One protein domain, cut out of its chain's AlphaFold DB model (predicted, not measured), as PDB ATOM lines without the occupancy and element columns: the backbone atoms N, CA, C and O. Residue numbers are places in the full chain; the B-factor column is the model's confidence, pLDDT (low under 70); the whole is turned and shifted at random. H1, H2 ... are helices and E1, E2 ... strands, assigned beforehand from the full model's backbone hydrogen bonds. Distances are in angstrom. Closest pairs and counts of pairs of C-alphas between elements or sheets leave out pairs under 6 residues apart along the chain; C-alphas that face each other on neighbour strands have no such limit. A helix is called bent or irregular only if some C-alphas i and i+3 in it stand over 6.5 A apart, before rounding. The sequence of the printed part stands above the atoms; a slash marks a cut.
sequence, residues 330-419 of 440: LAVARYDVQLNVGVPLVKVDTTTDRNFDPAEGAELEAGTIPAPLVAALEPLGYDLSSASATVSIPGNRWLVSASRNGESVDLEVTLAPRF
ATOM      1  N   LEU A 330       4.815 -11.724 -24.290       88.94
ATOM      2  CA  LEU A 330       5.434 -12.987 -24.671       88.94
ATOM      3  C   LEU A 330       4.334 -13.963 -25.083       88.94
ATOM      4  O   LEU A 330       3.504 -14.359 -24.269       88.94
ATOM      5  N   ALA A 331       4.315 -14.346 -26.355       88.12
ATOM      6  CA  ALA A 331       3.490 -15.435 -26.853       88.12
ATOM      7  C   ALA A 331       4.280 -16.739 -26.762       88.12
ATOM      8  O   ALA A 331       5.362 -16.857 -27.338       88.12
ATOM      9  N   VAL A 332       3.722 -17.712 -26.050       90.56
ATOM     10  CA  VAL A 332       4.330 -19.024 -25.851       90.56
ATOM     11  C   VAL A 332       3.581 -20.048 -26.683       90.56
ATOM     12  O   VAL A 332       2.352 -20.143 -26.605       90.56
ATOM     13  N   ALA A 333       4.318 -20.844 -27.441       86.56
ATOM     14  CA  ALA A 333       3.797 -21.973 -28.187       86.56
ATOM     15  C   ALA A 333       4.590 -23.237 -27.857       86.56
ATOM     16  O   ALA A 333       5.801 -23.195 -27.660       86.56
ATOM     17  N   ARG A 334       3.915 -24.388 -27.837       83.69
ATOM     18  CA  ARG A 334       4.599 -25.679 -27.892       83.69
ATOM     19  C   ARG A 334       5.169 -25.834 -29.292       83.69
ATOM     20  O   ARG A 334       4.399 -25.808 -30.252       83.69
ATOM     21  N   TYR A 335       6.476 -25.996 -29.402       81.19
ATOM     22  CA  TYR A 335       7.162 -26.054 -30.681       81.19
ATOM     23  C   TYR A 335       7.517 -27.496 -31.028       81.19
ATOM     24  O   TYR A 335       8.195 -28.188 -30.272       81.19
ATOM     25  N   ASP A 336       7.034 -27.959 -32.177       75.69
ATOM     26  CA  ASP A 336       7.469 -29.222 -32.759       75.69
ATOM     27  C   ASP A 336       8.616 -28.945 -33.736       75.69
ATOM     28  O   ASP A 336       8.408 -28.406 -34.827       75.69
ATOM     29  N   VAL A 337       9.832 -29.318 -33.339       69.75
ATOM     30  CA  VAL A 337      11.054 -29.101 -34.128       69.75
ATOM     31  C   VAL A 337      11.040 -29.905 -35.434       69.75
ATOM     32  O   VAL A 337      11.617 -29.467 -36.428       69.75
ATOM     33  N   GLN A 338      10.380 -31.069 -35.467       72.38
ATOM     34  CA  GLN A 338      10.341 -31.925 -36.658       72.38
ATOM     35  C   GLN A 338       9.368 -31.388 -37.706       72.38
ATOM     36  O   GLN A 338       9.643 -31.468 -38.905       72.38
ATOM     37  N   LEU A 339       8.239 -30.837 -37.257       69.38
ATOM     38  CA  LEU A 339       7.199 -30.294 -38.135       69.38
ATOM     39  C   LEU A 339       7.353 -28.791 -38.397       69.38
ATOM     40  O   LEU A 339       6.724 -28.276 -39.319       69.38
ATOM     41  N   ASN A 340       8.192 -28.095 -37.622       72.56
ATOM     42  CA  ASN A 340       8.320 -26.636 -37.619       72.56
ATOM     43  C   ASN A 340       6.958 -25.940 -37.408       72.56
ATOM     44  O   ASN A 340       6.611 -24.987 -38.108       72.56
ATOM     45  N   VAL A 341       6.166 -26.455 -36.460       73.38
ATOM     46  CA  VAL A 341       4.828 -25.945 -36.119       73.38
ATOM     47  C   VAL A 341       4.769 -25.590 -34.635       73.38
ATOM     48  O   VAL A 341       5.115 -26.403 -33.780       73.38
ATOM     49  N   GLY A 342       4.293 -24.378 -34.334       73.69
ATOM     50  CA  GLY A 342       3.991 -23.916 -32.981       73.69
ATOM     51  C   GLY A 342       2.498 -24.028 -32.662       73.69
ATOM     52  O   GLY A 342       1.666 -23.496 -33.396       73.69
ATOM     53  N   VAL A 343       2.147 -24.691 -31.559       77.25
ATOM     54  CA  VAL A 343       0.778 -24.721 -31.014       77.25
ATOM     55  C   VAL A 343       0.680 -23.700 -29.875       77.25
ATOM     56  O   VAL A 343       1.337 -23.905 -28.853       77.25
ATOM     57  N   PRO A 344      -0.107 -22.611 -30.005       81.56
ATOM     58  CA  PRO A 344      -0.209 -21.577 -28.976       81.56
ATOM     59  C   PRO A 344      -0.653 -22.137 -27.621       81.56
ATOM     60  O   PRO A 344      -1.576 -22.948 -27.555       81.56
ATOM     61  N   LEU A 345      -0.008 -21.684 -26.546       81.75
ATOM     62  CA  LEU A 345      -0.297 -22.094 -25.171       81.75
ATOM     63  C   LEU A 345      -0.841 -20.934 -24.344       81.75
ATOM     64  O   LEU A 345      -1.966 -20.995 -23.857       81.75
ATOM     65  N   VAL A 346      -0.036 -19.885 -24.175       84.06
ATOM     66  CA  VAL A 346      -0.332 -18.769 -23.271       84.06
ATOM     67  C   VAL A 346       0.318 -17.484 -23.777       84.06
ATOM     68  O   VAL A 346       1.270 -17.516 -24.560       84.06
ATOM     69  N   LYS A 347      -0.221 -16.345 -23.346       85.56
ATOM     70  CA  LYS A 347       0.360 -15.019 -23.550       85.56
ATOM     71  C   LYS A 347       0.629 -14.389 -22.191       85.56
ATOM     72  O   LYS A 347      -0.223 -14.471 -21.312       85.56
ATOM     73  N   VAL A 348       1.801 -13.788 -22.033       85.62
ATOM     74  CA  VAL A 348       2.259 -13.194 -20.773       85.62
ATOM     75  C   VAL A 348       2.616 -11.738 -21.028       85.62
ATOM     76  O   VAL A 348       3.413 -11.450 -21.919       85.62
ATOM     77  N   ASP A 349       2.009 -10.819 -20.283       82.69
ATOM     78  CA  ASP A 349       2.307  -9.392 -20.409       82.69
ATOM     79  C   ASP A 349       3.765  -9.109 -20.006       82.69
ATOM     80  O   ASP A 349       4.277  -9.711 -19.061       82.69
ATOM     81  N   THR A 350       4.433  -8.210 -20.737       83.38
ATOM     82  CA  THR A 350       5.796  -7.765 -20.402       83.38
ATOM     83  C   THR A 350       5.779  -6.447 -19.649       83.38
ATOM     84  O   THR A 350       4.897  -5.601 -19.841       83.38
ATOM     85  N   THR A 351       6.789  -6.258 -18.813       82.50
ATOM     86  CA  THR A 351       7.135  -4.955 -18.257       82.50
ATOM     87  C   THR A 351       8.132  -4.266 -19.181       82.50
ATOM     88  O   THR A 351       8.942  -4.904 -19.851       82.50
ATOM     89  N   THR A 352       8.058  -2.940 -19.265       75.31
ATOM     90  CA  THR A 352       8.922  -2.156 -20.155       75.31
ATOM     91  C   THR A 352       9.809  -1.224 -19.351       75.31
ATOM     92  O   THR A 352       9.379  -0.639 -18.355       75.31
ATOM     93  N   ASP A 353      11.067  -1.108 -19.769       74.31
ATOM     94  CA  ASP A 353      12.005  -0.162 -19.178       74.31
ATOM     95  C   ASP A 353      11.779   1.272 -19.703       74.31
ATOM     96  O   ASP A 353      10.849   1.567 -20.459       74.31
ATOM     97  N   ARG A 354      12.660   2.206 -19.321       69.25
ATOM     98  CA  ARG A 354      12.568   3.613 -19.754       69.25
ATOM     99  C   ARG A 354      12.680   3.803 -21.269       69.25
ATOM    100  O   ARG A 354      12.262   4.861 -21.743       69.25
ATOM    101  N   ASN A 355      13.240   2.831 -21.983       70.56
ATOM    102  CA  ASN A 355      13.425   2.828 -23.430       70.56
ATOM    103  C   ASN A 355      12.377   1.974 -24.151       70.56
ATOM    104  O   ASN A 355      12.483   1.822 -25.368       70.56
ATOM    105  N   PHE A 356      11.380   1.441 -23.441       71.56
ATOM    106  CA  PHE A 356      10.395   0.501 -23.970       71.56
ATOM    107  C   PHE A 356      10.944  -0.841 -24.436       71.56
ATOM    108  O   PHE A 356      10.306  -1.538 -25.230       71.56
ATOM    109  N   ASP A 357      12.108  -1.221 -23.928       78.25
ATOM    110  CA  ASP A 357      12.630  -2.557 -24.141       78.25
ATOM    111  C   ASP A 357      11.989  -3.488 -23.084       78.25
ATOM    112  O   ASP A 357      11.920  -3.126 -21.902       78.25
ATOM    113  N   PRO A 358      11.421  -4.642 -23.491       82.19
ATOM    114  CA  PRO A 358      10.732  -5.542 -22.571       82.19
ATOM    115  C   PRO A 358      11.745  -6.211 -21.636       82.19
ATOM    116  O   PRO A 358      12.670  -6.882 -22.105       82.19
ATOM    117  N   ALA A 359      11.564  -6.058 -20.323       85.75
ATOM    118  CA  ALA A 359      12.502  -6.572 -19.322       85.75
ATOM    119  C   ALA A 359      12.627  -8.100 -19.401       85.75
ATOM    120  O   ALA A 359      13.730  -8.646 -19.407       85.75
ATOM    121  N   GLU A 360      11.500  -8.788 -19.583       89.12
ATOM    122  CA  GLU A 360      11.440 -10.242 -19.730       89.12
ATOM    123  C   GLU A 360      12.130 -10.712 -21.021       89.12
ATOM    124  O   GLU A 360      12.698 -11.800 -21.065       89.12
ATOM    125  N   GLY A 361      12.137  -9.879 -22.069       85.12
ATOM    126  CA  GLY A 361      12.908 -10.143 -23.284       85.12
ATOM    127  C   GLY A 361      14.417 -10.099 -23.032       85.12
ATOM    128  O   GLY A 361      15.145 -10.942 -23.549       85.12
ATOM    129  N   ALA A 362      14.887  -9.165 -22.200       86.56
ATOM    130  CA  ALA A 362      16.297  -9.079 -21.818       86.56
ATOM    131  C   ALA A 362      16.738 -10.265 -20.940       86.56
ATOM    132  O   ALA A 362      17.845 -10.776 -21.112       86.56
ATOM    133  N   GLU A 363      15.872 -10.737 -20.039       90.00
ATOM    134  CA  GLU A 363      16.120 -11.951 -19.249       90.00
ATOM    135  C   GLU A 363      16.251 -13.194 -20.140       90.00
ATOM    136  O   GLU A 363      17.212 -13.955 -19.990       90.00
ATOM    137  N   LEU A 364      15.346 -13.357 -21.115       90.38
ATOM    138  CA  LEU A 364      15.399 -14.449 -22.095       90.38
ATOM    139  C   LEU A 364      16.652 -14.374 -22.977       90.38
ATOM    140  O   LEU A 364      17.256 -15.404 -23.278       90.38
ATOM    141  N   GLU A 365      17.080 -13.169 -23.356       90.50
ATOM    142  CA  GLU A 365      18.323 -12.955 -24.103       90.50
ATOM    143  C   GLU A 365      19.559 -13.357 -23.280       90.50
ATOM    144  O   GLU A 365      20.520 -13.910 -23.818       90.50
ATOM    145  N   ALA A 366      19.513 -13.146 -21.962       90.19
ATOM    146  CA  ALA A 366      20.534 -13.596 -21.016       90.19
ATOM    147  C   ALA A 366      20.435 -15.096 -20.666       90.19
ATOM    148  O   ALA A 366      21.221 -15.591 -19.856       90.19
ATOM    149  N   GLY A 367      19.479 -15.826 -21.250       90.06
ATOM    150  CA  GLY A 367      19.257 -17.256 -21.028       90.06
ATOM    151  C   GLY A 367      18.451 -17.601 -19.772       90.06
ATOM    152  O   GLY A 367      18.314 -18.781 -19.442       90.06
ATOM    153  N   THR A 368      17.905 -16.597 -19.083       91.88
ATOM    154  CA  THR A 368      17.104 -16.751 -17.859       91.88
ATOM    155  C   THR A 368      15.615 -16.814 -18.197       91.88
ATOM    156  O   THR A 368      15.153 -16.149 -19.118       91.88
ATOM    157  N   ILE A 369      14.851 -17.624 -17.458       91.81
ATOM    158  CA  ILE A 369      13.396 -17.726 -17.631       91.81
ATOM    159  C   ILE A 369      12.697 -16.700 -16.725       91.81
ATOM    160  O   ILE A 369      12.850 -16.789 -15.505       91.81
ATOM    161  N   PRO A 370      11.900 -15.769 -17.282       92.12
ATOM    162  CA  PRO A 370      11.219 -14.750 -16.494       92.12
ATOM    163  C   PRO A 370      10.187 -15.320 -15.523       92.12
ATOM    164  O   PRO A 370       9.409 -16.208 -15.876       92.12
ATOM    165  N   ALA A 371      10.103 -14.750 -14.319       90.56
ATOM    166  CA  ALA A 371       9.131 -15.172 -13.305       90.56
ATOM    167  C   ALA A 371       7.661 -15.141 -13.788       90.56
ATOM    168  O   ALA A 371       6.934 -16.097 -13.500       90.56
ATOM    169  N   PRO A 372       7.204 -14.136 -14.572       89.38
ATOM    170  CA  PRO A 372       5.856 -14.150 -15.147       89.38
ATOM    171  C   PRO A 372       5.601 -15.347 -16.074       89.38
ATOM    172  O   PRO A 372       4.494 -15.880 -16.115       89.38
ATOM    173  N   LEU A 373       6.630 -15.797 -16.801       89.88
ATOM    174  CA  LEU A 373       6.539 -16.942 -17.703       89.88
ATOM    175  C   LEU A 373       6.428 -18.259 -16.921       89.88
ATOM    176  O   LEU A 373       5.624 -19.118 -17.285       89.88
ATOM    177  N   VAL A 374       7.174 -18.386 -15.819       90.31
ATOM    178  CA  VAL A 374       7.069 -19.527 -14.897       90.31
ATOM    179  C   VAL A 374       5.661 -19.617 -14.310       90.31
ATOM    180  O   VAL A 374       4.997 -20.645 -14.453       90.31
ATOM    181  N   ALA A 375       5.156 -18.509 -13.761       86.88
ATOM    182  CA  ALA A 375       3.824 -18.443 -13.156       86.88
ATOM    183  C   ALA A 375       2.688 -18.788 -14.139       86.88
ATOM    184  O   ALA A 375       1.653 -19.312 -13.729       86.88
ATOM    185  N   ALA A 376       2.870 -18.513 -15.434       85.00
ATOM    186  CA  ALA A 376       1.887 -18.824 -16.468       85.00
ATOM    187  C   ALA A 376       1.905 -20.298 -16.915       85.00
ATOM    188  O   ALA A 376       0.877 -20.827 -17.345       85.00
ATOM    189  N   LEU A 377       3.061 -20.964 -16.848       87.31
ATOM    190  CA  LEU A 377       3.262 -22.308 -17.399       87.31
ATOM    191  C   LEU A 377       3.163 -23.424 -16.348       87.31
ATOM    192  O   LEU A 377       2.671 -24.508 -16.676       87.31
ATOM    193  N   GLU A 378       3.548 -23.172 -15.095       86.69
ATOM    194  CA  GLU A 378       3.437 -24.159 -14.006       86.69
ATOM    195  C   GLU A 378       2.005 -24.700 -13.818       86.69
ATOM    196  O   GLU A 378       1.838 -25.925 -13.776       86.69
ATOM    197  N   PRO A 379       0.937 -23.870 -13.816       82.00
ATOM    198  CA  PRO A 379      -0.438 -24.368 -13.693       82.00
ATOM    199  C   PRO A 379      -0.879 -25.272 -14.854       82.00
ATOM    200  O   PRO A 379      -1.822 -26.049 -14.715       82.00
ATOM    201  N   LEU A 380      -0.201 -25.194 -16.006       81.00
ATOM    202  CA  LEU A 380      -0.464 -26.028 -17.185       81.00
ATOM    203  C   LEU A 380       0.310 -27.366 -17.154       81.00
ATOM    204  O   LEU A 380       0.184 -28.185 -18.080       81.00
ATOM    205  N   GLY A 381       1.084 -27.597 -16.088       82.00
ATOM    206  CA  GLY A 381       1.864 -28.808 -15.835       82.00
ATOM    207  C   GLY A 381       3.274 -28.792 -16.427       82.00
ATOM    208  O   GLY A 381       3.855 -29.865 -16.597       82.00
ATOM    209  N   TYR A 382       3.804 -27.621 -16.793       86.69
ATOM    210  CA  TYR A 382       5.188 -27.483 -17.254       86.69
ATOM    211  C   TYR A 382       6.131 -27.245 -16.071       86.69
ATOM    212  O   TYR A 382       5.868 -26.400 -15.222       86.69
ATOM    213  N   ASP A 383       7.246 -27.967 -16.056       87.75
ATOM    214  CA  ASP A 383       8.359 -27.787 -15.129       87.75
ATOM    215  C   ASP A 383       9.496 -27.040 -15.838       87.75
ATOM    216  O   ASP A 383      10.033 -27.494 -16.858       87.75
ATOM    217  N   LEU A 384       9.835 -25.873 -15.289       88.19
ATOM    218  CA  LEU A 384      10.855 -24.953 -15.791       88.19
ATOM    219  C   LEU A 384      12.064 -24.844 -14.851       88.19
ATOM    220  O   LEU A 384      12.956 -24.038 -15.101       88.19
ATOM    221  N   SER A 385      12.135 -25.657 -13.792       84.81
ATOM    222  CA  SER A 385      13.178 -25.579 -12.751       84.81
ATOM    223  C   SER A 385      14.613 -25.733 -13.275       84.81
ATOM    224  O   SER A 385      15.555 -25.223 -12.670       84.81
ATOM    225  N   SER A 386      14.779 -26.420 -14.406       83.00
ATOM    226  CA  SER A 386      16.055 -26.623 -15.106       83.00
ATOM    227  C   SER A 386      16.066 -26.034 -16.521       83.00
ATOM    228  O   SER A 386      16.999 -26.279 -17.289       83.00
ATOM    229  N   ALA A 387      15.036 -25.263 -16.877       87.62
ATOM    230  CA  ALA A 387      14.909 -24.678 -18.200       87.62
ATOM    231  C   ALA A 387      15.864 -23.490 -18.375       87.62
ATOM    232  O   ALA A 387      16.131 -22.726 -17.448       87.62
ATOM    233  N   SER A 388      16.354 -23.319 -19.600       88.31
ATOM    234  CA  SER A 388      17.119 -22.144 -20.019       88.31
ATOM    235  C   SER A 388      16.626 -21.678 -21.380       88.31
ATOM    236  O   SER A 388      16.139 -22.481 -22.184       88.31
ATOM    237  N   ALA A 389      16.714 -20.373 -21.620       91.00
ATOM    238  CA  ALA A 389      16.349 -19.793 -22.901       91.00
ATOM    239  C   ALA A 389      17.556 -19.780 -23.843       91.00
ATOM    240  O   ALA A 389      18.669 -19.425 -23.461       91.00
ATOM    241  N   THR A 390      17.330 -20.152 -25.098       91.06
ATOM    242  CA  THR A 390      18.300 -20.001 -26.182       91.06
ATOM    243  C   THR A 390      17.761 -19.004 -27.193       91.06
ATOM    244  O   THR A 390      16.626 -19.122 -27.659       91.06
ATOM    245  N   VAL A 391      18.582 -18.029 -27.569       91.38
ATOM    246  CA  VAL A 391      18.215 -17.023 -28.568       91.38
ATOM    247  C   VAL A 391      18.105 -17.678 -29.945       91.38
ATOM    248  O   VAL A 391      19.065 -18.261 -30.448       91.38
ATOM    249  N   SER A 392      16.934 -17.560 -30.571       88.19
ATOM    250  CA  SER A 392      16.719 -17.961 -31.967       88.19
ATOM    251  C   SER A 392      16.749 -16.753 -32.902       88.19
ATOM    252  O   SER A 392      17.393 -16.792 -33.947       88.19
ATOM    253  N   ILE A 393      16.058 -15.674 -32.521       84.19
ATOM    254  CA  ILE A 393      16.096 -14.371 -33.191       84.19
ATOM    255  C   ILE A 393      16.313 -13.321 -32.097       84.19
ATOM    256  O   ILE A 393      15.412 -13.154 -31.269       84.19
ATOM    257  N   PRO A 394      17.455 -12.611 -32.090       84.94
ATOM    258  CA  PRO A 394      17.772 -11.630 -31.055       84.94
ATOM    259  C   PRO A 394      16.640 -10.628 -30.826       84.94
ATOM    260  O   PRO A 394      16.126 -10.039 -31.784       84.94
ATOM    261  N   GLY A 395      16.236 -10.467 -29.564       82.25
ATOM    262  CA  GLY A 395      15.195  -9.518 -29.155       82.25
ATOM    263  C   GLY A 395      13.767  -9.848 -29.610       82.25
ATOM    264  O   GLY A 395      12.871  -9.033 -29.404       82.25
ATOM    265  N   ASN A 396      13.531 -11.004 -30.241       85.19
ATOM    266  CA  ASN A 396      12.216 -11.339 -30.792       85.19
ATOM    267  C   ASN A 396      11.778 -12.788 -30.559       85.19
ATOM    268  O   ASN A 396      10.587 -13.016 -30.361       85.19
ATOM    269  N   ARG A 397      12.686 -13.768 -30.625       88.75
ATOM    270  CA  ARG A 397      12.332 -15.188 -30.495       88.75
ATOM    271  C   ARG A 397      13.375 -15.977 -29.721       88.75
ATOM    272  O   ARG A 397      14.555 -15.982 -30.081       88.75
ATOM    273  N   TRP A 398      12.896 -16.760 -28.767       92.94
ATOM    274  CA  TRP A 398      13.681 -17.639 -27.913       92.94
ATOM    275  C   TRP A 398      13.087 -19.046 -27.908       92.94
ATOM    276  O   TRP A 398      11.878 -19.229 -28.060       92.94
ATOM    277  N   LEU A 399      13.949 -20.042 -27.750       91.06
ATOM    278  CA  LEU A 399      13.568 -21.434 -27.543       91.06
ATOM    279  C   LEU A 399      13.848 -21.802 -26.092       91.06
ATOM    280  O   LEU A 399      14.926 -21.508 -25.578       91.06
ATOM    281  N   VAL A 400      12.879 -22.434 -25.443       91.62
ATOM    282  CA  VAL A 400      12.976 -22.874 -24.052       91.62
ATOM    283  C   VAL A 400      12.692 -24.366 -24.006       91.62
ATOM    284  O   VAL A 400      11.576 -24.793 -24.297       91.62
ATOM    285  N   SER A 401      13.688 -25.159 -23.624       89.19
ATOM    286  CA  SER A 401      13.491 -26.588 -23.378       89.19
ATOM    287  C   SER A 401      13.003 -26.788 -21.945       89.19
ATOM    288  O   SER A 401      13.679 -26.406 -20.989       89.19
ATOM    289  N   ALA A 402      11.818 -27.373 -21.805       87.94
ATOM    290  CA  ALA A 402      11.136 -27.623 -20.540       87.94
ATOM    291  C   ALA A 402      10.796 -29.115 -20.390       87.94
ATOM    292  O   ALA A 402      10.986 -29.913 -21.317       87.94
ATOM    293  N   SER A 403      10.256 -29.503 -19.233       85.38
ATOM    294  CA  SER A 403       9.618 -30.812 -19.071       85.38
ATOM    295  C   SER A 403       8.123 -30.672 -18.820       85.38
ATOM    296  O   SER A 403       7.673 -29.731 -18.174       85.38
ATOM    297  N   ARG A 404       7.332 -31.618 -19.323       82.88
ATOM    298  CA  ARG A 404       5.913 -31.756 -18.991       82.88
ATOM    299  C   ARG A 404       5.633 -33.213 -18.671       82.88
ATOM    300  O   ARG A 404       5.826 -34.072 -19.524       82.88
ATOM    301  N   ASN A 405       5.179 -33.498 -17.453       78.75
ATOM    302  CA  ASN A 405       4.906 -34.865 -16.988       78.75
ATOM    303  C   ASN A 405       6.084 -35.853 -17.187       78.75
ATOM    304  O   ASN A 405       5.862 -37.039 -17.414       78.75
ATOM    305  N   GLY A 406       7.333 -35.373 -17.121       75.81
ATOM    306  CA  GLY A 406       8.539 -36.190 -17.304       75.81
ATOM    307  C   GLY A 406       9.006 -36.361 -18.756       75.81
ATOM    308  O   GLY A 406      10.062 -36.948 -18.980       75.81
ATOM    309  N   GLU A 407       8.278 -35.826 -19.738       82.19
ATOM    310  CA  GLU A 407       8.719 -35.762 -21.135       82.19
ATOM    311  C   GLU A 407       9.385 -34.415 -21.425       82.19
ATOM    312  O   GLU A 407       8.983 -33.388 -20.876       82.19
ATOM    313  N   SER A 408      10.407 -34.410 -22.281       84.56
ATOM    314  CA  SER A 408      11.037 -33.172 -22.749       84.56
ATOM    315  C   SER A 408      10.159 -32.513 -23.812       84.56
ATOM    316  O   SER A 408       9.662 -33.182 -24.722       84.56
ATOM    317  N   VAL A 409       9.941 -31.207 -23.676       86.75
ATOM    318  CA  VAL A 409       9.124 -30.409 -24.591       86.75
ATOM    319  C   VAL A 409       9.849 -29.109 -24.899       86.75
ATOM    320  O   VAL A 409      10.273 -28.409 -23.984       86.75
ATOM    321  N   ASP A 410       9.922 -28.758 -26.178       88.75
ATOM    322  CA  ASP A 410      10.426 -27.460 -26.605       88.75
ATOM    323  C   ASP A 410       9.285 -26.446 -26.705       88.75
ATOM    324  O   ASP A 410       8.195 -26.717 -27.227       88.75
ATOM    325  N   LEU A 411       9.542 -25.258 -26.175       90.38
ATOM    326  CA  LEU A 411       8.652 -24.113 -26.222       90.38
ATOM    327  C   LEU A 411       9.287 -23.030 -27.089       90.38
ATOM    328  O   LEU A 411      10.456 -22.687 -26.925       90.38
ATOM    329  N   GLU A 412       8.500 -22.464 -27.994       91.19
ATOM    330  CA  GLU A 412       8.838 -21.231 -28.692       91.19
ATOM    331  C   GLU A 412       8.234 -20.066 -27.910       91.19
ATOM    332  O   GLU A 412       7.024 -20.014 -27.681       91.19
ATOM    333  N   VAL A 413       9.084 -19.131 -27.496       91.62
ATOM    334  CA  VAL A 413       8.683 -17.879 -26.860       91.62
ATOM    335  C   VAL A 413       8.981 -16.758 -27.842       91.62
ATOM    336  O   VAL A 413      10.125 -16.572 -28.253       91.62
ATOM    337  N   THR A 414       7.957 -16.012 -28.237       90.25
ATOM    338  CA  THR A 414       8.091 -14.914 -29.200       90.25
ATOM    339  C   THR A 414       7.552 -13.625 -28.603       90.25
ATOM    340  O   THR A 414       6.488 -13.622 -27.984       90.25
ATOM    341  N   LEU A 415       8.254 -12.513 -28.816       87.25
ATOM    342  CA  LEU A 415       7.756 -11.188 -28.473       87.25
ATOM    343  C   LEU A 415       6.665 -10.792 -29.475       87.25
ATOM    344  O   LEU A 415       6.930 -10.384 -30.605       87.25
ATOM    345  N   ALA A 416       5.411 -10.942 -29.065       83.19
ATOM    346  CA  ALA A 416       4.255 -10.606 -29.873       83.19
ATOM    347  C   ALA A 416       3.783  -9.187 -29.530       83.19
ATOM    348  O   ALA A 416       3.507  -8.883 -28.367       83.19
ATOM    349  N   PRO A 417       3.637  -8.297 -30.516       75.06
ATOM    350  CA  PRO A 417       3.160  -6.958 -30.234       75.06
ATOM    351  C   PRO A 417       1.653  -7.000 -29.939       75.06
ATOM    352  O   PRO A 417       0.905  -7.728 -30.596       75.06
ATOM    353  N   ARG A 418       1.206  -6.250 -28.925       75.62
ATOM    354  CA  ARG A 418      -0.209  -6.194 -28.523       75.62
ATOM    355  C   ARG A 418      -0.913  -5.062 -29.262       75.62
ATOM    356  O   ARG A 418      -1.624  -5.315 -30.227       75.62
ATOM    357  N   PHE A 419      -0.619  -3.826 -28.876       75.94
ATOM    358  CA  PHE A 419      -1.137  -2.616 -29.524       75.94
ATOM    359  C   PHE A 419      -0.073  -1.878 -30.333       75.94
ATOM    360  O   PHE A 419      -0.366  -1.297 -31.378       75.94
TER     361      PHE A 419
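Overview. This is residues 330 to 419 of the 440 residues of an uncharacterized protein of Planctomycetaceae bacterium (UniProt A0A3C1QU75). Picture one strongly twisted five-stranded sheet that curls round the helix H2, with the short helix H1 on the same face and no named helix on the other. H2 sits over the side of the sheet where E2 is, H1 over the part with E3, E4 and E5. The printed part has 90 residues, with E1, E2, H1, H2, E3, E4 and E5 in that order along the chain, and is mixed, helices and strands. The sheet's order is E2, E1, E5, E4, E3, all antiparallel. The whole is compact, with a radius of gyration of the C-alphas of 12.4 A, yet elongated, spanning 40 by 25 by 23 A.

Along the chain. Find C-alpha 330 at (5.434, -12.987, -24.671), where E1 begins; it runs to residue 336, 18.3 A on. E2, residues 341 to 349, covers 23.0 A and bends by 61 degrees at residue 345. H1 takes residues 359 to 365, 9.9 A. H2 begins at C-alpha 371, at (9.131, -15.172, -13.305), and reaches residue 380 after 15.0 A; it is irregular, but only just, with C-alphas 376 and 379 6.6 A apart. E3 is residues 389 to 393, 11.6 A, and E4 residues 397 to 404, 21.2 A. E5, residues 407 to 416, is 27.0 A long and ends at (4.255, -10.606, -29.873).

Arrangement. Start with the hairpin E1 and E2, where N 332 and O 346 are 2.9 A apart, within hydrogen-bond range. E1 pairs with E5 through N 333 and O 412, 2.8 A. E3, E4 and E5 form a meander, each strand the antiparallel neighbour of the one before: look at N 399 and O 390, 2.8 A, then N 411 and O 400, 2.8 A. H1 and H2 are on the same face of the sheet, two layers in all. H1 has a height over the sheet of 8.2 A and runs slantwise to the strands, at 55 degrees to E5 on the local plane. Its closest C-alphas to E3 are Leu 364 and Ala 389, 5.5 A. For H2 and E2 they are Leu 373 and Val 348, 6.5 A. H1 and H2 are only just apart, 8.2 A at their closest. In H1 every O i to N i+4 pair is within hydrogen-bond range; in H2, 4 of 6.

Size, cuts and confidence. Look for the two C-alphas farthest apart at Arg 354 and Gly 406, 40.1 A. The printed part has no cut and no long link. Mean pLDDT of the printed part is 84.3; residues 337, 339 and 354 are under 70.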